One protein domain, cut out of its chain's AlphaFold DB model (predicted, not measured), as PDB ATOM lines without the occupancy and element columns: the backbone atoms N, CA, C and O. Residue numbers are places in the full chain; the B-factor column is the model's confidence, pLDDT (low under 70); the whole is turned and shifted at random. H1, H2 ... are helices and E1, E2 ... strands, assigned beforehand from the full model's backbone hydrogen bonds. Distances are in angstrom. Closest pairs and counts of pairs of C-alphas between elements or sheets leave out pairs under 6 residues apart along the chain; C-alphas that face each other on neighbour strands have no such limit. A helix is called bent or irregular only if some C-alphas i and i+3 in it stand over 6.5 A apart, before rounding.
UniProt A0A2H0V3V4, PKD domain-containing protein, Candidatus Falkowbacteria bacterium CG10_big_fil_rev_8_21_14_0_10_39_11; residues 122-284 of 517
ATOM      1  N   ILE A 122      30.352  14.126  24.244       88.00
ATOM      2  CA  ILE A 122      29.687  15.432  24.112       88.00
ATOM      3  C   ILE A 122      28.830  15.679  25.347       88.00
ATOM      4  O   ILE A 122      27.993  14.843  25.711       88.00
ATOM      5  N   ALA A 123      28.976  16.863  25.933       91.19
ATOM      6  CA  ALA A 123      28.027  17.421  26.880       91.19
ATOM      7  C   ALA A 123      27.335  18.623  26.235       91.19
ATOM      8  O   ALA A 123      27.975  19.522  25.697       91.19
ATOM      9  N   LEU A 124      26.009  18.649  26.282       93.12
ATOM     10  CA  LEU A 124      25.233  19.756  25.741       93.12
ATOM     11  C   LEU A 124      24.751  20.639  26.890       93.12
ATOM     12  O   LEU A 124      24.063  20.169  27.794       93.12
ATOM     13  N   MET A 125      25.119  21.910  26.862       93.62
ATOM     14  CA  MET A 125      24.790  22.886  27.889       93.62
ATOM     15  C   MET A 125      23.677  23.802  27.387       93.62
ATOM     16  O   MET A 125      23.807  24.421  26.339       93.62
ATOM     17  N   ILE A 126      22.576  23.894  28.122       94.12
ATOM     18  CA  ILE A 126      21.449  24.779  27.831       94.12
ATOM     19  C   ILE A 126      21.549  25.951  28.791       94.12
ATOM     20  O   ILE A 126      21.406  25.769  30.001       94.12
ATOM     21  N   THR A 127      21.802  27.135  28.248       92.00
ATOM     22  CA  THR A 127      22.100  28.337  29.028       92.00
ATOM     23  C   THR A 127      21.203  29.492  28.634       92.00
ATOM     24  O   THR A 127      20.562  29.483  27.580       92.00
ATOM     25  N   ASP A 128      21.130  30.509  29.481       86.06
ATOM     26  CA  ASP A 128      20.493  31.770  29.132       86.06
ATOM     27  C   ASP A 128      21.520  32.898  28.953       86.06
ATOM     28  O   ASP A 128      22.722  32.686  28.786       86.06
ATOM     29  N   SER A 129      21.037  34.136  28.909       80.38
ATOM     30  CA  SER A 129      21.881  35.307  28.717       80.38
ATOM     31  C   SER A 129      22.811  35.611  29.899       80.38
ATOM     32  O   SER A 129      23.724  36.411  29.704       80.38
ATOM     33  N   ASN A 130      22.623  35.003  31.078       75.19
ATOM     34  CA  ASN A 130      23.372  35.349  32.291       75.19
ATOM     35  C   ASN A 130      24.781  34.758  32.340       75.19
ATOM     36  O   ASN A 130      25.633  35.296  33.042       75.19
ATOM     37  N   ILE A 131      25.043  33.689  31.589       82.62
ATOM     38  CA  ILE A 131      26.397  33.151  31.449       82.62
ATOM     39  C   ILE A 131      27.109  33.942  30.360       82.62
ATOM     40  O   ILE A 131      26.695  33.915  29.200       82.62
ATOM     41  N   ASP A 132      28.160  34.663  30.733       85.50
ATOM     42  CA  ASP A 132      29.016  35.363  29.783       85.50
ATOM     43  C   ASP A 132      29.982  34.402  29.073       85.50
ATOM     44  O   ASP A 132      30.206  33.260  29.484       85.50
ATOM     45  N   ASP A 133      30.558  34.870  27.966       86.06
ATOM     46  CA  ASP A 133      31.419  34.023  27.141       86.06
ATOM     47  C   ASP A 133      32.699  33.630  27.897       86.06
ATOM     48  O   ASP A 133      33.209  32.530  27.711       86.06
ATOM     49  N   ALA A 134      33.179  34.479  28.814       87.94
ATOM     50  CA  ALA A 134      34.337  34.185  29.655       87.94
ATOM     51  C   ALA A 134      34.073  33.023  30.629       87.94
ATOM     52  O   ALA A 134      34.888  32.099  30.715       87.94
ATOM     53  N   SER A 135      32.928  33.023  31.321       87.06
ATOM     54  CA  SER A 135      32.541  31.917  32.208       87.06
ATOM     55  C   SER A 135      32.338  30.630  31.417       87.06
ATOM     56  O   SER A 135      32.804  29.572  31.839       87.06
ATOM     57  N   PHE A 136      31.714  30.717  30.237       89.06
ATOM     58  CA  PHE A 136      31.557  29.557  29.365       89.06
ATOM     59  C   PHE A 136      32.910  28.971  28.933       89.06
ATOM     60  O   PHE A 136      33.093  27.760  29.019       89.06
ATOM     61  N   GLN A 137      33.883  29.805  28.553       89.19
ATOM     62  CA  GLN A 137      35.236  29.347  28.205       89.19
ATOM     63  C   GLN A 137      35.937  28.652  29.383       89.19
ATOM     64  O   GLN A 137      36.613  27.641  29.195       89.19
ATOM     65  N   SER A 138      35.739  29.131  30.616       89.50
ATOM     66  CA  SER A 138      36.255  28.443  31.808       89.50
ATOM     67  C   SER A 138      35.645  27.048  31.973       89.50
ATOM     68  O   SER A 138      36.370  26.075  32.178       89.50
ATOM     69  N   LEU A 139      34.322  26.926  31.831       89.56
ATOM     70  CA  LEU A 139      33.626  25.636  31.911       89.56
ATOM     71  C   LEU A 139      34.023  24.690  30.768       89.56
ATOM     72  O   LEU A 139      34.220  23.498  31.003       89.56
ATOM     73  N   GLN A 140      34.210  25.222  29.557       88.62
ATOM     74  CA  GLN A 140      34.729  24.481  28.409       88.62
ATOM     75  C   GLN A 140      36.116  23.901  28.705       88.62
ATOM     76  O   GLN A 140      36.351  22.728  28.426       88.62
ATOM     77  N   ASN A 141      37.027  24.677  29.300       88.19
ATOM     78  CA  ASN A 141      38.371  24.202  29.646       88.19
ATOM     79  C   ASN A 141      38.336  23.066  30.685       88.19
ATOM     80  O   ASN A 141      39.076  22.085  30.565       88.19
ATOM     81  N   ILE A 142      37.446  23.166  31.680       88.31
ATOM     82  CA  ILE A 142      37.235  22.108  32.683       88.31
ATOM     83  C   ILE A 142      36.719  20.830  32.005       88.31
ATOM     84  O   ILE A 142      37.299  19.763  32.200       88.31
ATOM     85  N   ALA A 143      35.691  20.939  31.157       87.38
ATOM     86  CA  ALA A 143      35.123  19.798  30.437       87.38
ATOM     87  C   ALA A 143      36.130  19.155  29.462       87.38
ATOM     88  O   ALA A 143      36.229  17.930  29.387       87.38
ATOM     89  N   SER A 144      36.947  19.970  28.788       85.31
ATOM     90  CA  SER A 144      37.985  19.499  27.855       85.31
ATOM     91  C   SER A 144      39.091  18.717  28.579       85.31
ATOM     92  O   SER A 144      39.663  17.785  28.023       85.31
ATOM     93  N   THR A 145      39.351  19.023  29.858       85.75
ATOM     94  CA  THR A 145      40.268  18.228  30.704       85.75
ATOM     95  C   THR A 145      39.751  16.798  30.922       85.75
ATOM     96  O   THR A 145      40.537  15.887  31.169       85.75
ATOM     97  N   GLN A 146      38.439  16.587  30.790       82.69
ATOM     98  CA  GLN A 146      37.772  15.284  30.863       82.69
ATOM     99  C   GLN A 146      37.478  14.687  29.475       82.69
ATOM    100  O   GLN A 146      36.603  13.829  29.355       82.69
ATOM    101  N   GLU A 147      38.161  15.152  28.420       84.12
ATOM    102  CA  GLU A 147      37.933  14.734  27.023       84.12
ATOM    103  C   GLU A 147      36.459  14.877  26.589       84.12
ATOM    104  O   GLU A 147      35.922  14.026  25.870       84.12
ATOM    105  N   THR A 148      35.770  15.914  27.083       86.38
ATOM    106  CA  THR A 148      34.356  16.173  26.790       86.38
ATOM    107  C   THR A 148      34.176  17.517  26.093       86.38
ATOM    108  O   THR A 148      34.477  18.571  26.657       86.38
ATOM    109  N   LEU A 149      33.583  17.487  24.899       86.81
ATOM    110  CA  LEU A 149      33.215  18.683  24.153       86.81
ATOM    111  C   LEU A 149      31.925  19.279  24.720       86.81
ATOM    112  O   LEU A 149      30.866  18.644  24.661       86.81
ATOM    113  N   LEU A 150      31.994  20.509  25.225       88.06
ATOM    114  CA  LEU A 150      30.825  21.250  25.682       88.06
ATOM    115  C   LEU A 150      30.201  22.050  24.523       88.06
ATOM    116  O   LEU A 150      30.830  22.916  23.924       88.06
ATOM    117  N   VAL A 151      28.941  21.774  24.193       89.38
ATOM    118  CA  VAL A 151      28.189  22.507  23.158       89.38
ATOM    119  C   VAL A 151      27.160  23.401  23.833       89.38
ATOM    120  O   VAL A 151      26.291  22.901  24.542       89.38
ATOM    121  N   ASN A 152      27.229  24.715  23.612       91.38
ATOM    122  CA  ASN A 152      26.321  25.667  24.253       91.38
ATOM    123  C   ASN A 152      25.092  25.994  23.393       91.38
ATOM    124  O   ASN A 152      25.212  26.561  22.308       91.38
ATOM    125  N   LEU A 153      23.901  25.730  23.924       91.69
ATOM    126  CA  LEU A 153      22.625  26.231  23.427       91.69
ATOM    127  C   LEU A 153      22.177  27.405  24.297       91.69
ATOM    128  O   LEU A 153      21.532  27.225  25.332       91.69
ATOM    129  N   ARG A 154      22.515  28.618  23.862       90.88
ATOM    130  CA  ARG A 154      22.215  29.847  24.603       90.88
ATOM    131  C   ARG A 154      20.883  30.462  24.183       90.88
ATOM    132  O   ARG A 154      20.628  30.613  22.986       90.88
ATOM    133  N   ALA A 155      20.048  30.862  25.138       87.94
ATOM    134  CA  ALA A 155      18.817  31.609  24.873       87.94
ATOM    135  C   ALA A 155      19.113  32.986  24.259       87.94
ATOM    136  O   ALA A 155      20.127  33.609  24.578       87.94
ATOM    137  N   ASP A 156      18.210  33.496  23.422       85.94
ATOM    138  CA  ASP A 156      18.321  34.883  22.960       85.94
ATOM    139  C   ASP A 156      18.134  35.864  24.124       85.94
ATOM    140  O   ASP A 156      17.334  35.635  25.039       85.94
ATOM    141  N   ASN A 157      18.864  36.979  24.081       83.00
ATOM    142  CA  ASN A 157      18.796  37.995  25.121       83.00
ATOM    143  C   ASN A 157      17.434  38.714  25.072       83.00
ATOM    144  O   ASN A 157      17.193  39.578  24.230       83.00
ATOM    145  N   SER A 158      16.526  38.321  25.964       80.88
ATOM    146  CA  SER A 158      15.184  38.885  26.092       80.88
ATOM    147  C   SER A 158      14.809  39.032  27.559       80.88
ATOM    148  O   SER A 158      15.087  38.153  28.367       80.88
ATOM    149  N   SER A 159      14.119  40.114  27.912       79.00
ATOM    150  CA  SER A 159      13.565  40.303  29.258       79.00
ATOM    151  C   SER A 159      12.287  39.494  29.510       79.00
ATOM    152  O   SER A 159      11.822  39.427  30.646       79.00
ATOM    153  N   VAL A 160      11.705  38.873  28.475       84.12
ATOM    154  CA  VAL A 160      10.442  38.128  28.565       84.12
ATOM    155  C   VAL A 160      10.715  36.625  28.595       84.12
ATOM    156  O   VAL A 160      11.188  36.049  27.615       84.12
ATOM    157  N   GLU A 161      10.340  35.974  29.696       84.69
ATOM    158  CA  GLU A 161      10.584  34.546  29.944       84.69
ATOM    159  C   GLU A 161      10.049  33.637  28.824       84.69
ATOM    160  O   GLU A 161      10.767  32.782  28.314       84.69
ATOM    161  N   TYR A 162       8.816  33.873  28.367       85.00
ATOM    162  CA  TYR A 162       8.199  33.095  27.287       85.00
ATOM    163  C   TYR A 162       9.015  33.121  25.982       85.00
ATOM    164  O   TYR A 162       9.104  32.110  25.285       85.00
ATOM    165  N   LEU A 163       9.644  34.257  25.656       86.25
ATOM    166  CA  LEU A 163      10.474  34.378  24.455       86.25
ATOM    167  C   LEU A 163      11.791  33.613  24.609       86.25
ATOM    168  O   LEU A 163      12.199  32.939  23.663       86.25
ATOM    169  N   LYS A 164      12.403  33.637  25.806       89.56
ATOM    170  CA  LYS A 164      13.569  32.794  26.118       89.56
ATOM    171  C   LYS A 164      13.227  31.310  25.959       89.56
ATOM    172  O   LYS A 164      13.960  30.587  25.292       89.56
ATOM    173  N   VAL A 165      12.088  30.874  26.512       91.12
ATOM    174  CA  VAL A 165      11.608  29.483  26.415       91.12
ATOM    175  C   VAL A 165      11.391  29.075  24.957       91.12
ATOM    176  O   VAL A 165      11.848  28.008  24.554       91.12
ATOM    177  N   SER A 166      10.728  29.910  24.154       91.25
ATOM    178  CA  SER A 166      10.460  29.620  22.736       91.25
ATOM    179  C   SER A 166      11.746  29.530  21.903       91.25
ATOM    180  O   SER A 166      11.933  28.563  21.164       91.25
ATOM    181  N   SER A 167      12.667  30.488  22.075       92.44
ATOM    182  CA  SER A 167      13.973  30.495  21.399       92.44
ATOM    183  C   SER A 167      14.796  29.253  21.754       92.44
ATOM    184  O   SER A 167      15.255  28.539  20.864       92.44
ATOM    185  N   LEU A 168      14.903  28.925  23.048       93.56
ATOM    186  CA  LEU A 168      15.582  27.706  23.489       93.56
ATOM    187  C   LEU A 168      14.912  26.443  22.957       93.56
ATOM    188  O   LEU A 168      15.613  25.521  22.566       93.56
ATOM    189  N   THR A 169      13.579  26.397  22.910       93.88
ATOM    190  CA  THR A 169      12.849  25.241  22.367       93.88
ATOM    191  C   THR A 169      13.279  24.970  20.925       93.88
ATOM    192  O   THR A 169      13.636  23.840  20.606       93.88
ATOM    193  N   GLN A 170      13.324  26.003  20.076       92.62
ATOM    194  CA  GLN A 170      13.777  25.860  18.687       92.62
ATOM    195  C   GLN A 170      15.251  25.455  18.600       92.62
ATOM    196  O   GLN A 170      15.571  24.494  17.910       92.62
ATOM    197  N   LYS A 171      16.140  26.081  19.382       93.44
ATOM    198  CA  LYS A 171      17.568  25.709  19.399       93.44
ATOM    199  C   LYS A 171      17.797  24.260  19.842       93.44
ATOM    200  O   LYS A 171      18.647  23.584  19.274       93.44
ATOM    201  N   ILE A 172      17.033  23.762  20.818       93.06
ATOM    202  CA  ILE A 172      17.072  22.354  21.251       93.06
ATOM    203  C   ILE A 172      16.619  21.431  20.110       93.06
ATOM    204  O   ILE A 172      17.199  20.366  19.919       93.06
ATOM    205  N   ILE A 173      15.601  21.828  19.342       90.56
ATOM    206  CA  ILE A 173      15.108  21.051  18.197       90.56
ATOM    207  C   ILE A 173      16.130  21.021  17.058       90.56
ATOM    208  O   ILE A 173      16.392  19.953  16.499       90.56
ATOM    209  N   ASP A 174      16.744  22.160  16.744       90.31
ATOM    210  CA  ASP A 174      17.766  22.273  15.702       90.31
ATOM    211  C   ASP A 174      19.032  21.481  16.066       90.31
ATOM    212  O   ASP A 174      19.622  20.814  15.214       90.31
ATOM    213  N   ALA A 175      19.385  21.448  17.355       89.69
ATOM    214  CA  ALA A 175      20.516  20.698  17.901       89.69
ATOM    215  C   ALA A 175      20.265  19.182  18.038       89.69
ATOM    216  O   ALA A 175      20.964  18.496  18.789       89.69
ATOM    217  N   LYS A 176      19.281  18.614  17.328       87.12
ATOM    218  CA  LYS A 176      18.913  17.190  17.433       87.12
ATOM    219  C   LYS A 176      20.099  16.236  17.269       87.12
ATOM    220  O   LYS A 176      20.190  15.269  18.018       87.12
ATOM    221  N   GLU A 177      21.008  16.485  16.323       83.62
ATOM    222  CA  GLU A 177      22.143  15.587  16.065       83.62
ATOM    223  C   GLU A 177      23.167  15.638  17.200       83.62
ATOM    224  O   GLU A 177      23.693  14.601  17.612       83.62
ATOM    225  N   ASP A 178      23.375  16.823  17.771       86.38
ATOM    226  CA  ASP A 178      24.235  17.001  18.937       86.38
ATOM    227  C   ASP A 178      23.602  16.334  20.165       86.38
ATOM    228  O   ASP A 178      24.284  15.617  20.895       86.38
ATOM    229  N   ILE A 179      22.276  16.431  20.336       89.12
ATOM    230  CA  ILE A 179      21.539  15.709  21.385       89.12
ATOM    231  C   ILE A 179      21.671  14.198  21.211       89.12
ATOM    232  O   ILE A 179      21.870  13.510  22.211       89.12
ATOM    233  N   ARG A 180      21.590  13.651  19.988       86.88
ATOM    234  CA  ARG A 180      21.750  12.201  19.740       86.88
ATOM    235  C   ARG A 180      23.092  11.687  20.244       86.88
ATOM    236  O   ARG A 180      23.132  10.611  20.843       86.88
ATOM    237  N   GLN A 181      24.149  12.466  20.057       83.31
ATOM    238  CA  GLN A 181      25.516  12.102  20.432       83.31
ATOM    239  C   GLN A 181      25.852  12.448  21.889       83.31
ATOM    240  O   GLN A 181      26.633  11.734  22.509       83.31
ATOM    241  N   ALA A 182      25.222  13.475  22.464       89.56
ATOM    242  CA  ALA A 182      25.493  13.919  23.826       89.56
ATOM    243  C   ALA A 182      25.249  12.816  24.864       89.56
ATOM    244  O   ALA A 182      24.165  12.232  24.928       89.56
ATOM    245  N   SER A 183      26.233  12.538  25.713       88.62
ATOM    246  CA  SER A 183      26.063  11.631  26.854       88.62
ATOM    247  C   SER A 183      25.355  12.337  28.012       88.62
ATOM    248  O   SER A 183      24.598  11.710  28.760       88.62
ATOM    249  N   THR A 184      25.545  13.657  28.114       91.56
ATOM    250  CA  THR A 184      25.015  14.483  29.199       91.56
ATOM    251  C   THR A 184      24.394  15.771  28.671       91.56
ATOM    252  O   THR A 184      24.936  16.413  27.774       91.56
ATOM    253  N   LEU A 185      23.250  16.155  29.235       94.44
ATOM    254  CA  LEU A 185      22.650  17.476  29.062       94.44
ATOM    255  C   LEU A 185      22.740  18.227  30.388       94.44
ATOM    256  O   LEU A 185      22.273  17.718  31.404       94.44
ATOM    257  N   VAL A 186      23.286  19.436  30.379       94.88
ATOM    258  CA  VAL A 186      23.342  20.320  31.546       94.88
ATOM    259  C   VAL A 186      22.451  21.527  31.291       94.88
ATOM    260  O   VAL A 186      22.611  22.209  30.289       94.88
ATOM    261  N   ILE A 187      21.507  21.801  32.182       94.81
ATOM    262  CA  ILE A 187      20.605  22.951  32.101       94.81
ATOM    263  C   ILE A 187      21.016  23.940  33.181       94.81
ATOM    264  O   ILE A 187      20.929  23.611  34.361       94.81
ATOM    265  N   LEU A 188      21.439  25.134  32.779       93.25
ATOM    266  CA  LEU A 188      21.799  26.231  33.671       93.25
ATOM    267  C   LEU A 188      21.141  27.513  33.149       93.25
ATOM    268  O   LEU A 188      21.701  28.248  32.342       93.25
ATOM    269  N   THR A 189      19.906  27.735  33.579       91.00
ATOM    270  CA  THR A 189      19.068  28.875  33.183       91.00
ATOM    271  C   THR A 189      18.373  29.426  34.414       91.00
ATOM    272  O   THR A 189      18.029  28.638  35.297       91.00
ATOM    273  N   ASP A 190      18.048  30.712  34.414       85.75
ATOM    274  CA  ASP A 190      17.228  31.312  35.463       85.75
ATOM    275  C   ASP A 190      15.859  30.632  35.583       85.75
ATOM    276  O   ASP A 190      15.164  30.369  34.585       85.75
ATOM    277  N   GLY A 191      15.436  30.393  36.825       84.31
ATOM    278  CA  GLY A 191      14.116  29.865  37.119       84.31
ATOM    279  C   GLY A 191      13.887  28.492  36.486       84.31
ATOM    280  O   GLY A 191      14.668  27.552  36.644       84.31
ATOM    281  N   ASN A 192      12.780  28.370  35.745       85.19
ATOM    282  CA  ASN A 192      12.368  27.128  35.082       85.19
ATOM    283  C   ASN A 192      12.462  27.198  33.548       85.19
ATOM    284  O   ASN A 192      11.896  26.343  32.860       85.19
ATOM    285  N   VAL A 193      13.156  28.197  32.994       90.12
ATOM    286  CA  VAL A 193      13.201  28.463  31.546       90.12
ATOM    287  C   VAL A 193      13.705  27.251  30.761       90.12
ATOM    288  O   VAL A 193      13.013  26.771  29.861       90.12
ATOM    289  N   GLY A 194      14.871  26.715  31.122       90.44
ATOM    290  CA  GLY A 194      15.474  25.573  30.436       90.44
ATOM    291  C   GLY A 194      14.679  24.278  30.610       90.44
ATOM    292  O   GLY A 194      14.518  23.522  29.653       90.44
ATOM    293  N   LEU A 195      14.094  24.054  31.795       90.31
ATOM    294  CA  LEU A 195      13.204  22.913  32.049       90.31
ATOM    295  C   LEU A 195      11.955  22.968  31.160       90.31
ATOM    296  O   LEU A 195      11.604  21.973  30.528       90.31
ATOM    297  N   ASN A 196      11.303  24.128  31.079       90.50
ATOM    298  CA  ASN A 196      10.114  24.324  30.250       90.50
ATOM    299  C   ASN A 196      10.437  24.205  28.755       90.50
ATOM    300  O   ASN A 196       9.680  23.569  28.020       90.50
ATOM    301  N   ALA A 197      11.573  24.750  28.308       93.00
ATOM    302  CA  ALA A 197      12.030  24.609  26.928       93.00
ATOM    303  C   ALA A 197      12.269  23.136  26.559       93.00
ATOM    304  O   ALA A 197      11.824  22.681  25.507       93.00
ATOM    305  N   LEU A 198      12.885  22.359  27.458       92.88
ATOM    306  CA  LEU A 198      13.099  20.928  27.245       92.88
ATOM    307  C   LEU A 198      11.782  20.131  27.236       92.88
ATOM    308  O   LEU A 198      11.628  19.215  26.426       92.88
ATOM    309  N   ILE A 199      10.810  20.477  28.087       90.50
ATOM    310  CA  ILE A 199       9.462  19.873  28.059       90.50
ATOM    311  C   ILE A 199       8.778  20.146  26.714       90.50
ATOM    312  O   ILE A 199       8.219  19.231  26.112       90.50
ATOM    313  N   ASN A 200       8.836  21.380  26.218       92.00
ATOM    314  CA  ASN A 200       8.214  21.733  24.944       92.00
ATOM    315  C   ASN A 200       8.899  21.016  23.773       92.00
ATOM    316  O   ASN A 200       8.220  20.376  22.970       92.00
ATOM    317  N   ALA A 201      10.235  21.031  23.730       90.75
ATOM    318  CA  ALA A 201      11.005  20.349  22.692       90.75
ATOM    319  C   ALA A 201      10.740  18.836  22.692       90.75
ATOM    320  O   ALA A 201      10.508  18.241  21.645       90.75
ATOM    321  N   SER A 202      10.680  18.208  23.869       87.81
ATOM    322  CA  SER A 202      10.379  16.775  23.990       87.81
ATOM    323  C   SER A 202       8.963  16.406  23.547       87.81
ATOM    324  O   SER A 202       8.774  15.346  22.949       87.81
ATOM    325  N   GLN A 203       7.973  17.277  23.759       87.06
ATOM    326  CA  GLN A 203       6.633  17.090  23.197       87.06
ATOM    327  C   GLN A 203       6.607  17.227  21.672       87.06
ATOM    328  O   GLN A 203       5.824  16.536  21.018       87.06
ATOM    329  N   GLU A 204       7.425  18.105  21.092       86.25
ATOM    330  CA  GLU A 204       7.550  18.217  19.635       86.25
ATOM    331  C   GLU A 204       8.275  17.012  19.035       86.25
ATOM    332  O   GLU A 204       7.784  16.432  18.061       86.25
ATOM    333  N   PHE A 205       9.350  16.545  19.675       84.50
ATOM    334  CA  PHE A 205      10.010  15.292  19.312       84.50
ATOM    335  C   PHE A 205       9.024  14.125  19.336       84.50
ATOM    336  O   PHE A 205       8.971  13.376  18.369       84.50
ATOM    337  N   ALA A 206       8.159  14.034  20.353       79.38
ATOM    338  CA  ALA A 206       7.134  12.991  20.442       79.38
ATOM    339  C   ALA A 206       6.122  12.989  19.281       79.38
ATOM    340  O   ALA A 206       5.525  11.952  18.991       79.38
ATOM    341  N   LYS A 207       5.873  14.143  18.649       79.88
ATOM    342  CA  LYS A 207       4.871  14.294  17.579       79.88
ATOM    343  C   LYS A 207       5.423  13.990  16.188       79.88
ATOM    344  O   LYS A 207       4.644  13.600  15.322       79.88
ATOM    345  N   GLY A 208       6.717  14.214  15.959       63.09
ATOM    346  CA  GLY A 208       7.322  14.159  14.622       63.09
ATOM    347  C   GLY A 208       8.509  13.207  14.466       63.09
ATOM    348  O   GLY A 208       8.929  12.964  13.338       63.09
ATOM    349  N   ILE A 209       9.067  12.682  15.562       60.16
ATOM    350  CA  ILE A 209      10.326  11.927  15.583       60.16
ATOM    351  C   ILE A 209      10.166  10.702  16.494       60.16
ATOM    352  O   ILE A 209       9.446  10.728  17.489       60.16
ATOM    353  N   ASP A 210      10.860   9.612  16.173       63.78
ATOM    354  CA  ASP A 210      11.023   8.511  17.117       63.78
ATOM    355  C   ASP A 210      11.907   8.980  18.290       63.78
ATOM    356  O   ASP A 210      13.125   9.110  18.153       63.78
ATOM    357  N   LEU A 211      11.289   9.285  19.438       70.00
ATOM    358  CA  LEU A 211      11.963   9.656  20.694       70.00
ATOM    359  C   LEU A 211      13.050   8.643  21.088       70.00
ATOM    360  O   LEU A 211      14.072   9.032  21.664       70.00
ATOM    361  N   ASP A 212      12.868   7.364  20.743       71.00
ATOM    362  CA  ASP A 212      13.875   6.327  20.976       71.00
ATOM    363  C   ASP A 212      15.146   6.576  20.148       71.00
ATOM    364  O   ASP A 212      16.259   6.307  20.609       71.00
ATOM    365  N   GLY A 213      15.006   7.196  18.974       76.94
ATOM    366  CA  GLY A 213      16.106   7.602  18.110       76.94
ATOM    367  C   GLY A 213      17.006   8.679  18.717       76.94
ATOM    368  O   GLY A 213      18.172   8.747  18.331       76.94
ATOM    369  N   LEU A 214      16.521   9.486  19.669       83.94
ATOM    370  CA  LEU A 214      17.339  10.478  20.382       83.94
ATOM    371  C   LEU A 214      18.182   9.857  21.504       83.94
ATOM    372  O   LEU A 214      19.131  10.480  21.967       83.94
ATOM    373  N   GLY A 215      17.885   8.623  21.926       84.75
ATOM    374  CA  GLY A 215      18.726   7.870  22.856       84.75
ATOM    375  C   GLY A 215      18.729   8.389  24.296       84.75
ATOM    376  O   GLY A 215      19.663   8.084  25.037       84.75
ATOM    377  N   PHE A 216      17.709   9.149  24.721       87.31
ATOM    378  CA  PHE A 216      17.637   9.722  26.075       87.31
ATOM    379  C   PHE A 216      17.806   8.685  27.191       87.31
ATOM    380  O   PHE A 216      18.422   9.005  28.202       87.31
ATOM    381  N   LYS A 217      17.389   7.429  26.979       84.00
ATOM    382  CA  LYS A 217      17.558   6.308  27.929       84.00
ATOM    383  C   LYS A 217      18.992   6.110  28.430       84.00
ATOM    384  O   LYS A 217      19.183   5.622  29.539       84.00
ATOM    385  N   ASN A 218      19.991   6.506  27.641       84.81
ATOM    386  CA  ASN A 218      21.404   6.380  27.999       84.81
ATOM    387  C   ASN A 218      22.034   7.702  28.461       84.81
ATOM    388  O   ASN A 218      23.227   7.719  28.762       84.81
ATOM    389  N   LYS A 219      21.256   8.787  28.536       89.75
ATOM    390  CA  LYS A 219      21.749  10.136  28.822       89.75
ATOM    391  C   LYS A 219      21.509  10.540  30.266       89.75
ATOM    392  O   LYS A 219      20.485  10.190  30.860       89.75
ATOM    393  N   THR A 220      22.439  11.313  30.804       91.06
ATOM    394  CA  THR A 220      22.288  11.993  32.091       91.06
ATOM    395  C   THR A 220      21.777  13.410  31.847       91.06
ATOM    396  O   THR A 220      22.272  14.098  30.960       91.06
ATOM    397  N   ILE A 221      20.798  13.863  32.623       93.75
ATOM    398  CA  ILE A 221      20.351  15.260  32.611       93.75
ATOM    399  C   ILE A 221      20.723  15.877  33.955       93.75
ATOM    400  O   ILE A 221      20.342  15.356  34.997       93.75
ATOM    401  N   VAL A 222      21.454  16.981  33.954       94.06
ATOM    402  CA  VAL A 222      21.791  17.733  35.164       94.06
ATOM    403  C   VAL A 222      21.136  19.100  35.074       94.06
ATOM    404  O   VAL A 222      21.229  19.771  34.055       94.06
ATOM    405  N   VAL A 223      20.436  19.503  36.124       94.38
ATOM    406  CA  VAL A 223      19.688  20.757  36.183       94.38
ATOM    407  C   VAL A 223      20.233  21.571  37.338       94.38
ATOM    408  O   VAL A 223      20.131  21.169  38.496       94.38
ATOM    409  N   LEU A 224      20.797  22.720  37.008       93.06
ATOM    410  CA  LEU A 224      21.309  23.700  37.942       93.06
ATOM    411  C   LEU A 224      20.309  24.849  38.005       93.06
ATOM    412  O   LEU A 224      20.054  25.509  36.999       93.06
ATOM    413  N   THR A 225      19.688  25.037  39.167       90.06
ATOM    414  CA  THR A 225      18.584  25.993  39.323       90.06
ATOM    415  C   THR A 225      18.674  26.746  40.643       90.06
ATOM    416  O   THR A 225      18.942  26.173  41.704       90.06
ATOM    417  N   ASP A 226      18.432  28.049  40.571       87.69
ATOM    418  CA  ASP A 226      18.302  28.947  41.714       87.69
ATOM    419  C   ASP A 226      17.002  28.694  42.506       87.69
ATOM    420  O   ASP A 226      16.952  28.927  43.720       87.69
ATOM    421  N   GLU A 227      15.991  28.098  41.866       86.44
ATOM    422  CA  GLU A 227      14.704  27.728  42.457       86.44
ATOM    423  C   GLU A 227      14.811  26.724  43.615       86.44
ATOM    424  O   GLU A 227      15.815  26.041  43.855       86.44
ATOM    425  N   ASN A 228      13.721  26.594  44.373       80.62
ATOM    426  CA  ASN A 228      13.632  25.569  45.407       80.62
ATOM    427  C   ASN A 228      13.667  24.162  44.775       80.62
ATOM    428  O   ASN A 228      12.803  23.820  43.962       80.62
ATOM    429  N   LEU A 229      14.599  23.309  45.215       77.69
ATOM    430  CA  LEU A 229      14.779  21.949  44.687       77.69
ATOM    431  C   LEU A 229      13.501  21.091  44.776       77.69
ATOM    432  O   LEU A 229      13.218  20.292  43.885       77.69
ATOM    433  N   SER A 230      12.644  21.313  45.778       75.38
ATOM    434  CA  SER A 230      11.345  20.626  45.907       75.38
ATOM    435  C   SER A 230      10.305  21.053  44.860       75.38
ATOM    436  O   SER A 230       9.335  20.327  44.614       75.38
ATOM    437  N   VAL A 231      10.443  22.251  44.292       73.12
ATOM    438  CA  VAL A 231       9.589  22.761  43.208       73.12
ATOM    439  C   VAL A 231      10.150  22.286  41.873       73.12
ATOM    440  O   VAL A 231       9.425  21.646  41.108       73.12
ATOM    441  N   ALA A 232      11.450  22.489  41.652       77.81
ATOM    442  CA  ALA A 232      12.143  22.061  40.443       77.81
ATOM    443  C   ALA A 232      12.063  20.537  40.235       77.81
ATOM    444  O   ALA A 232      11.825  20.072  39.119       77.81
ATOM    445  N   SER A 233      12.128  19.741  41.309       80.12
ATOM    446  CA  SER A 233      11.982  18.280  41.235       80.12
ATOM    447  C   SER A 233      10.635  17.821  40.683       80.12
ATOM    448  O   SER A 233      10.570  16.765  40.060       80.12
ATOM    449  N   ARG A 234       9.554  18.599  40.839       78.38
ATOM    450  CA  ARG A 234       8.241  18.249  40.266       78.38
ATOM    451  C   ARG A 234       8.232  18.392  38.750       78.38
ATOM    452  O   ARG A 234       7.673  17.538  38.068       78.38
ATOM    453  N   LEU A 235       8.847  19.457  38.240       79.06
ATOM    454  CA  LEU A 235       8.991  19.686  36.801       79.06
ATOM    455  C   LEU A 235       9.959  18.669  36.195       79.06
ATOM    456  O   LEU A 235       9.639  18.023  35.198       79.06
ATOM    457  N   ALA A 236      11.085  18.438  36.864       84.94
ATOM    458  CA  ALA A 236      12.045  17.420  36.480       84.94
ATOM    459  C   ALA A 236      11.455  16.002  36.487       84.94
ATOM    460  O   ALA A 236      11.781  15.209  35.612       84.94
ATOM    461  N   GLN A 237      10.535  15.677  37.403       83.31
ATOM    462  CA  GLN A 237       9.834  14.389  37.389       83.31
ATOM    463  C   GLN A 237       9.009  14.203  36.106       83.31
ATOM    464  O   GLN A 237       8.935  13.091  35.589       83.31
ATOM    465  N   ASN A 238       8.409  15.276  35.585       82.19
ATOM    466  CA  ASN A 238       7.658  15.234  34.333       82.19
ATOM    467  C   ASN A 238       8.593  14.977  33.138       82.19
ATOM    468  O   ASN A 238       8.327  14.102  32.320       82.19
ATOM    469  N   ILE A 239       9.748  15.653  33.104       86.62
ATOM    470  CA  ILE A 239      10.805  15.400  32.109       86.62
ATOM    471  C   ILE A 239      11.300  13.957  32.203       86.62
ATOM    472  O   ILE A 239      11.429  13.277  31.188       86.62
ATOM    473  N   PHE A 240      11.529  13.462  33.421       84.69
ATOM    474  CA  PHE A 240      11.965  12.092  33.649       84.69
ATOM    475  C   PHE A 240      10.939  11.078  33.130       84.69
ATOM    476  O   PHE A 240      11.319  10.080  32.531       84.69
ATOM    477  N   GLN A 241       9.641  11.330  33.310       81.75
ATOM    478  CA  GLN A 241       8.585  10.467  32.771       81.75
ATOM    479  C   GLN A 241       8.510  10.517  31.242       81.75
ATOM    480  O   GLN A 241       8.333   9.478  30.612       81.75
ATOM    481  N   LEU A 242       8.663  11.705  30.655       83.25
ATOM    482  CA  LEU A 242       8.538  11.911  29.215       83.25
ATOM    483  C   LEU A 242       9.742  11.364  28.434       83.25
ATOM    484  O   LEU A 242       9.562  10.725  27.402       83.25
ATOM    485  N   LEU A 243      10.960  11.592  28.934       85.81
ATOM    486  CA  LEU A 243      12.209  11.234  28.252       85.81
ATOM    487  C   LEU A 243      12.838   9.932  28.762       85.81
ATOM    488  O   LEU A 243      13.667   9.349  28.066       85.81
ATOM    489  N   SER A 244      12.464   9.475  29.963       86.19
ATOM    490  CA  SER A 244      13.043   8.299  30.636       86.19
ATOM    491  C   SER A 244      14.581   8.253  30.586       86.19
ATOM    492  O   SER A 244      15.136   7.254  30.120       86.19
ATOM    493  N   PRO A 245      15.292   9.316  31.021       89.44
ATOM    494  CA  PRO A 245      16.745   9.361  30.955       89.44
ATOM    495  C   PRO A 245      17.404   8.372  31.926       89.44
ATOM    496  O   PRO A 245      16.774   7.904  32.878       89.44
ATOM    497  N   LYS A 246      18.703   8.096  31.736       86.44
ATOM    498  CA  LYS A 246      19.493   7.237  32.641       86.44
ATOM    499  C   LYS A 246      19.435   7.758  34.079       86.44
ATOM    500  O   LYS A 246      19.271   6.985  35.024       86.44
ATOM    501  N   ALA A 247      19.574   9.071  34.230       85.81
ATOM    502  CA  ALA A 247      19.469   9.782  35.492       85.81
ATOM    503  C   ALA A 247      19.132  11.253  35.235       85.81
ATOM    504  O   ALA A 247      19.551  11.815  34.223       85.81
ATOM    505  N   LEU A 248      18.417  11.873  36.170       91.12
ATOM    506  CA  LEU A 248      18.222  13.313  36.206       91.12
ATOM    507  C   LEU A 248      18.656  13.833  37.580       91.12
ATOM    508  O   LEU A 248      18.100  13.443  38.596       91.12
ATOM    509  N   LEU A 249      19.665  14.690  37.633       91.19
ATOM    510  CA  LEU A 249      20.178  15.293  38.861       91.19
ATOM    511  C   LEU A 249      19.752  16.762  38.920       91.19
ATOM    512  O   LEU A 249      19.934  17.480  37.946       91.19
ATOM    513  N   LEU A 250      19.208  17.216  40.045       91.62
ATOM    514  CA  LEU A 250      19.012  18.637  40.327       91.62
ATOM    515  C   LEU A 250      20.016  19.088  41.378       91.62
ATOM    516  O   LEU A 250      20.223  18.379  42.359       91.62
ATOM    517  N   SER A 251      20.591  20.268  41.201       92.75
ATOM    518  CA  SER A 251      21.498  20.888  42.163       92.75
ATOM    519  C   SER A 251      21.392  22.409  42.081       92.75
ATOM    520  O   SER A 251      20.728  22.957  41.193       92.75
ATOM    521  N   LYS A 252      22.029  23.096  43.024       91.69
ATOM    522  CA  LYS A 252      22.161  24.552  42.993       91.69
ATOM    523  C   LYS A 252      23.258  25.016  42.010       91.69
ATOM    524  O   LYS A 252      24.147  24.218  41.702       91.69
ATOM    525  N   PRO A 253      23.203  26.256  41.476       90.50
ATOM    526  CA  PRO A 253      24.134  26.745  40.449       90.50
ATOM    527  C   PRO A 253      25.608  26.744  40.868       90.50
ATOM    528  O   PRO A 253      26.484  26.612  40.017       90.50
ATOM    529  N   GLU A 254      25.898  26.807  42.168       89.81
ATOM    530  CA  GLU A 254      27.255  26.729  42.722       89.81
ATOM    531  C   GLU A 254      27.946  25.394  42.386       89.81
ATOM    532  O   GLU A 254      29.170  25.316  42.383       89.81
ATOM    533  N   ALA A 255      27.182  24.354  42.033       90.00
ATOM    534  CA  ALA A 255      27.711  23.069  41.583       90.00
ATOM    535  C   ALA A 255      28.304  23.083  40.162       90.00
ATOM    536  O   ALA A 255      28.852  22.065  39.745       90.00
ATOM    537  N   GLN A 256      28.178  24.169  39.391       90.81
ATOM    538  CA  GLN A 256      28.508  24.185  37.957       90.81
ATOM    539  C   GLN A 256      29.918  23.674  37.623       90.81
ATOM    540  O   GLN A 256      30.065  22.889  36.691       90.81
ATOM    541  N   GLU A 257      30.940  24.045  38.398       89.44
ATOM    542  CA  GLU A 257      32.321  23.600  38.156       89.44
ATOM    543  C   GLU A 257      32.482  22.098  38.419       89.44
ATOM    544  O   GLU A 257      33.099  21.394  37.623       89.44
ATOM    545  N   VAL A 258      31.852  21.597  39.487       89.62
ATOM    546  CA  VAL A 258      31.829  20.171  39.851       89.62
ATOM    547  C   VAL A 258      31.154  19.352  38.751       89.62
ATOM    548  O   VAL A 258      31.669  18.323  38.324       89.62
ATOM    549  N   VAL A 259      30.020  19.840  38.239       89.81
ATOM    550  CA  VAL A 259      29.268  19.168  37.169       89.81
ATOM    551  C   VAL A 259      30.080  19.080  35.879       89.81
ATOM    552  O   VAL A 259      30.034  18.051  35.210       89.81
ATOM    553  N   MET A 260      30.827  20.131  35.529       89.06
ATOM    554  CA  MET A 260      31.667  20.135  34.324       89.06
ATOM    555  C   MET A 260      32.964  19.343  34.501       89.06
ATOM    556  O   MET A 260      33.524  18.859  33.520       89.06
ATOM    557  N   GLY A 261      33.438  19.196  35.739       85.06
ATOM    558  CA  GLY A 261      34.606  18.386  36.073       85.06
ATOM    559  C   GLY A 261      34.328  16.885  36.090       85.06
ATOM    560  O   GLY A 261      35.267  16.099  35.976       85.06
ATOM    561  N   ASN A 262      33.064  16.469  36.220       85.25
ATOM    562  CA  ASN A 262      32.706  15.060  36.292       85.25
ATOM    563  C   ASN A 262      31.264  14.797  35.843       85.25
ATOM    564  O   ASN A 262      30.312  15.083  36.562       85.25
ATOM    565  N   PHE A 263      31.096  14.165  34.682       83.00
ATOM    566  CA  PHE A 263      29.771  13.847  34.137       83.00
ATOM    567  C   PHE A 263      29.209  12.488  34.611       83.00
ATOM    568  O   PHE A 263      28.063  12.140  34.295       83.00
ATOM    569  N   ASP A 264      29.968  11.697  35.384       84.00
ATOM    570  CA  ASP A 264      29.463  10.451  35.969       84.00
ATOM    571  C   ASP A 264      28.649  10.718  37.238       84.00
ATOM    572  O   ASP A 264      29.172  11.120  38.273       84.00
ATOM    573  N   VAL A 265      27.357  10.389  37.190       82.31
ATOM    574  CA  VAL A 265      26.384  10.662  38.262       82.31
ATOM    575  C   VAL A 265      26.846  10.180  39.637       82.31
ATOM    576  O   VAL A 265      26.607  10.867  40.625       82.31
ATOM    577  N   LYS A 266      27.474   9.000  39.736       79.38
ATOM    578  CA  LYS A 266      27.883   8.454  41.041       79.38
ATOM    579  C   LYS A 266      28.975   9.312  41.661       79.38
ATOM    580  O   LYS A 266      28.847   9.724  42.813       79.38
ATOM    581  N   SER A 267      30.000   9.592  40.872       83.75
ATOM    582  CA  SER A 267      31.145  10.395  41.280       83.75
ATOM    583  C   SER A 267      30.724  11.841  41.579       83.75
ATOM    584  O   SER A 267      31.035  12.369  42.643       83.75
ATOM    585  N   LEU A 268      29.857  12.408  40.734       86.31
ATOM    586  CA  LEU A 268      29.274  13.743  40.886       86.31
ATOM    587  C   LEU A 268      28.469  13.867  42.196       86.31
ATOM    588  O   LEU A 268      28.669  14.801  42.965       86.31
ATOM    589  N   THR A 269      27.616  12.888  42.533       82.88
ATOM    590  CA  THR A 269      26.886  12.918  43.819       82.88
ATOM    591  C   THR A 269      27.800  12.809  45.041       82.88
ATOM    592  O   THR A 269      27.481  13.382  46.079       82.88
ATOM    593  N   GLN A 270      28.930  12.105  44.939       81.38
ATOM    594  CA  GLN A 270      29.898  11.991  46.030       81.38
ATOM    595  C   GLN A 270      30.671  13.304  46.240       81.38
ATOM    596  O   GLN A 270      30.886  13.716  47.382       81.38
ATOM    597  N   GLU A 271      31.055  13.980  45.158       86.81
ATOM    598  CA  GLU A 271      31.704  15.295  45.215       86.81
ATOM    599  C   GLU A 271      30.757  16.360  45.784       86.81
ATOM    600  O   GLU A 271      31.138  17.071  46.713       86.81
ATOM    601  N   LEU A 272      29.490  16.391  45.348       86.94
ATOM    602  CA  LEU A 272      28.479  17.311  45.894       86.94
ATOM    603  C   LEU A 272      28.242  17.109  47.395       86.94
ATOM    604  O   LEU A 272      28.156  18.085  48.135       86.94
ATOM    605  N   GLN A 273      28.191  15.856  47.863       82.56
ATOM    606  CA  GLN A 273      28.110  15.551  49.298       82.56
ATOM    607  C   GLN A 273      29.337  16.049  50.065       82.56
ATOM    608  O   GLN A 273      29.200  16.563  51.171       82.56
ATOM    609  N   THR A 274      30.527  15.888  49.485       88.94
ATOM    610  CA  THR A 274      31.792  16.307  50.109       88.94
ATOM    611  C   THR A 274      31.877  17.828  50.231       88.94
ATOM    612  O   THR A 274      32.436  18.335  51.199       88.94
ATOM    613  N   MET A 275      31.300  18.548  49.270       86.69
ATOM    614  CA  MET A 275      31.252  20.011  49.245       86.69
ATOM    615  C   MET A 275      30.023  20.594  49.962       86.69
ATOM    616  O   MET A 275      29.840  21.806  49.935       86.69
ATOM    617  N   GLU A 276      29.192  19.753  50.594       85.06
ATOM    618  CA  GLU A 276      27.945  20.141  51.274       85.06
ATOM    619  C   GLU A 276      26.972  20.940  50.381       85.06
ATOM    620  O   GLU A 276      26.229  21.799  50.855       85.06
ATOM    621  N   ILE A 277      26.957  20.653  49.074       86.19
ATOM    622  CA  ILE A 277      26.051  21.302  48.120       86.19
ATOM    623  C   ILE A 277      24.743  20.513  48.045       86.19
ATOM    624  O   ILE A 277      24.736  19.307  47.783       86.19
ATOM    625  N   ASP A 278      23.622  21.208  48.235       77.50
ATOM    626  CA  ASP A 278      22.289  20.616  48.152       77.50
ATOM    627  C   ASP A 278      21.995  20.075  46.747       77.50
ATOM    628  O   ASP A 278      22.039  20.803  45.750       77.50
ATOM    629  N   TYR A 279      21.593  18.807  46.677       85.88
ATOM    630  CA  TYR A 279      21.209  18.162  45.428       85.88
ATOM    631  C   TYR A 279      20.055  17.172  45.617       85.88
ATOM    632  O   TYR A 279      19.793  16.659  46.706       85.88
ATOM    633  N   GLN A 280      19.364  16.868  44.522       83.00
ATOM    634  CA  GLN A 280      18.286  15.891  44.471       83.00
ATOM    635  C   GLN A 280      18.411  15.029  43.214       83.00
ATOM    636  O   GLN A 280      18.303  15.514  42.092       83.00
ATOM    637  N   LEU A 281      18.602  13.722  43.396       81.88
ATOM    638  CA  LEU A 281      18.650  12.772  42.288       81.88
ATOM    639  C   LEU A 281      17.246  12.243  41.968       81.88
ATOM    640  O   LEU A 281      16.605  11.589  42.790       81.88
ATOM    641  N   ILE A 282      16.798  12.491  40.746       76.06
ATOM    642  CA  ILE A 282      15.592  11.949  40.127       76.06
ATOM    643  C   ILE A 282      16.018  10.786  39.231       76.06
ATOM    644  O   ILE A 282      16.508  10.947  38.117       76.06
ATOM    645  N   GLY A 283      15.862   9.574  39.746       60.16
ATOM    646  CA  GLY A 283      16.185   8.358  39.009       60.16
ATOM    647  C   GLY A 283      15.092   7.303  39.062       60.16
ATOM    648  O   GLY A 283      14.101   7.414  39.795       60.16
ATOM    649  N   VAL A 284      15.382   6.189  38.390       43.84
ATOM    650  CA  VAL A 284      14.667   4.906  38.490       43.84
ATOM    651  C   VAL A 284      14.748   4.308  39.913       43.84
ATOM    652  O   VAL A 284      14.278   3.207  40.145       43.84
TER     653      VAL A 284
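What this domain is: This is residues 122 to 284 of the 517 residues of the protein "PKD domain-containing protein" of Candidatus Falkowbacteria bacterium CG10_big_fil_rev_8_21_14_0_10_39_11 (UniProt A0A2H0V3V4). A twisted sheet of six strands forms the middle layer of three, with H2, H3, H4 and H6 covering one face and H1, H7 and H8 the other. Short H5 lies off the sheet, packed on H3. The printed part has 163 residues, with eight named helices and six named strands in the order E1 H1 E2 H2 H3 E3 H4 H5 E4 H6 E5 H7 H8 E6. The sheet is mixed, in the order E2 E1 E3 E4 E5 E6, with E6 alone antiparallel to its neighbour; the class is mixed, helices and strands. The whole is compact and rounded, with a radius of gyration of the C-alphas of 14.4 A and spans of 42 by 35 by 32 A.

How they stand to each other: Edge strand E2 (148 to 154) is parallel to E1 (122 to 127), with N 153 and O 125 2.7 A apart. E1 is parallel to E3 (184 to 188; N 126 to O 186, 2.7 A), E3 to E4 (220 to 224; N 187 to O 222, 2.8 A), and E4 to E5 (247 to 251; N 223 to O 249, 2.8 A). Edge strand E6 (279 to 282) is antiparallel to E5, with N 282 and O 248 2.7 A apart. H4 (193 to 208) and H6 (229 to 243) are on the same face, at heights over the sheet of 12.6 and 8.9 A. With residues 195 to 202 alone, H4 touches H6 at a shallow tilt of 15 degrees, the same way; the closest C-alphas, of Ile 199 and Ile 239, are 6.2 A apart. H2 (161 to 174) touches H4 at a steep tilt of 45 degrees, with C-alphas 169 and 197 closest at 4.7 A. H3 (176 to 181) touches H5 (211 to 214), with C-alphas 180 and 214 closest at 4.8 A. On the opposite face from H4, H7 (253 to 261) touches H1 (133 to 145; closest C-alphas 260 and 143, 5.2 A) and H8 (265 to 274; closest C-alphas 259 and 268, 6.6 A). H1 and H6 are apart. E1, H1, E2; E3, H4 H5, E4; and E4, H6, E5 are strand-helix-strand units, parallel neighbour strands joined through helices; E2, H2 H3, E3 is a split one, with E1 between its strands; the four crossovers are right-handed. Every O i to N i+4 pair is within hydrogen-bond range in H1, H2, H3, H4 and H8, against 9 of 11 in H6 and 3 of 5 in H7; H5 is too short for such a pair.

Where its parts are: E1 begins at C-alpha 122 (29.687, 15.432, 24.112), and E6 ends at C-alpha 282 (15.592, 11.949, 40.127). H4 measures 22.9 A, H2 20.1 A, H6 19.8 A, H1 18.5 A and E2 18.4 A. H7 is irregular: C-alphas 254 and 257 are 7.5 A apart.

The domain as a whole: The two C-alphas farthest apart, of Gly 208 and Thr 274, are 43.2 A apart. The printed part has no cut, and no link is long. Its mean pLDDT is 85.9; residues 208 to 210 and 283 to 284 are under 70.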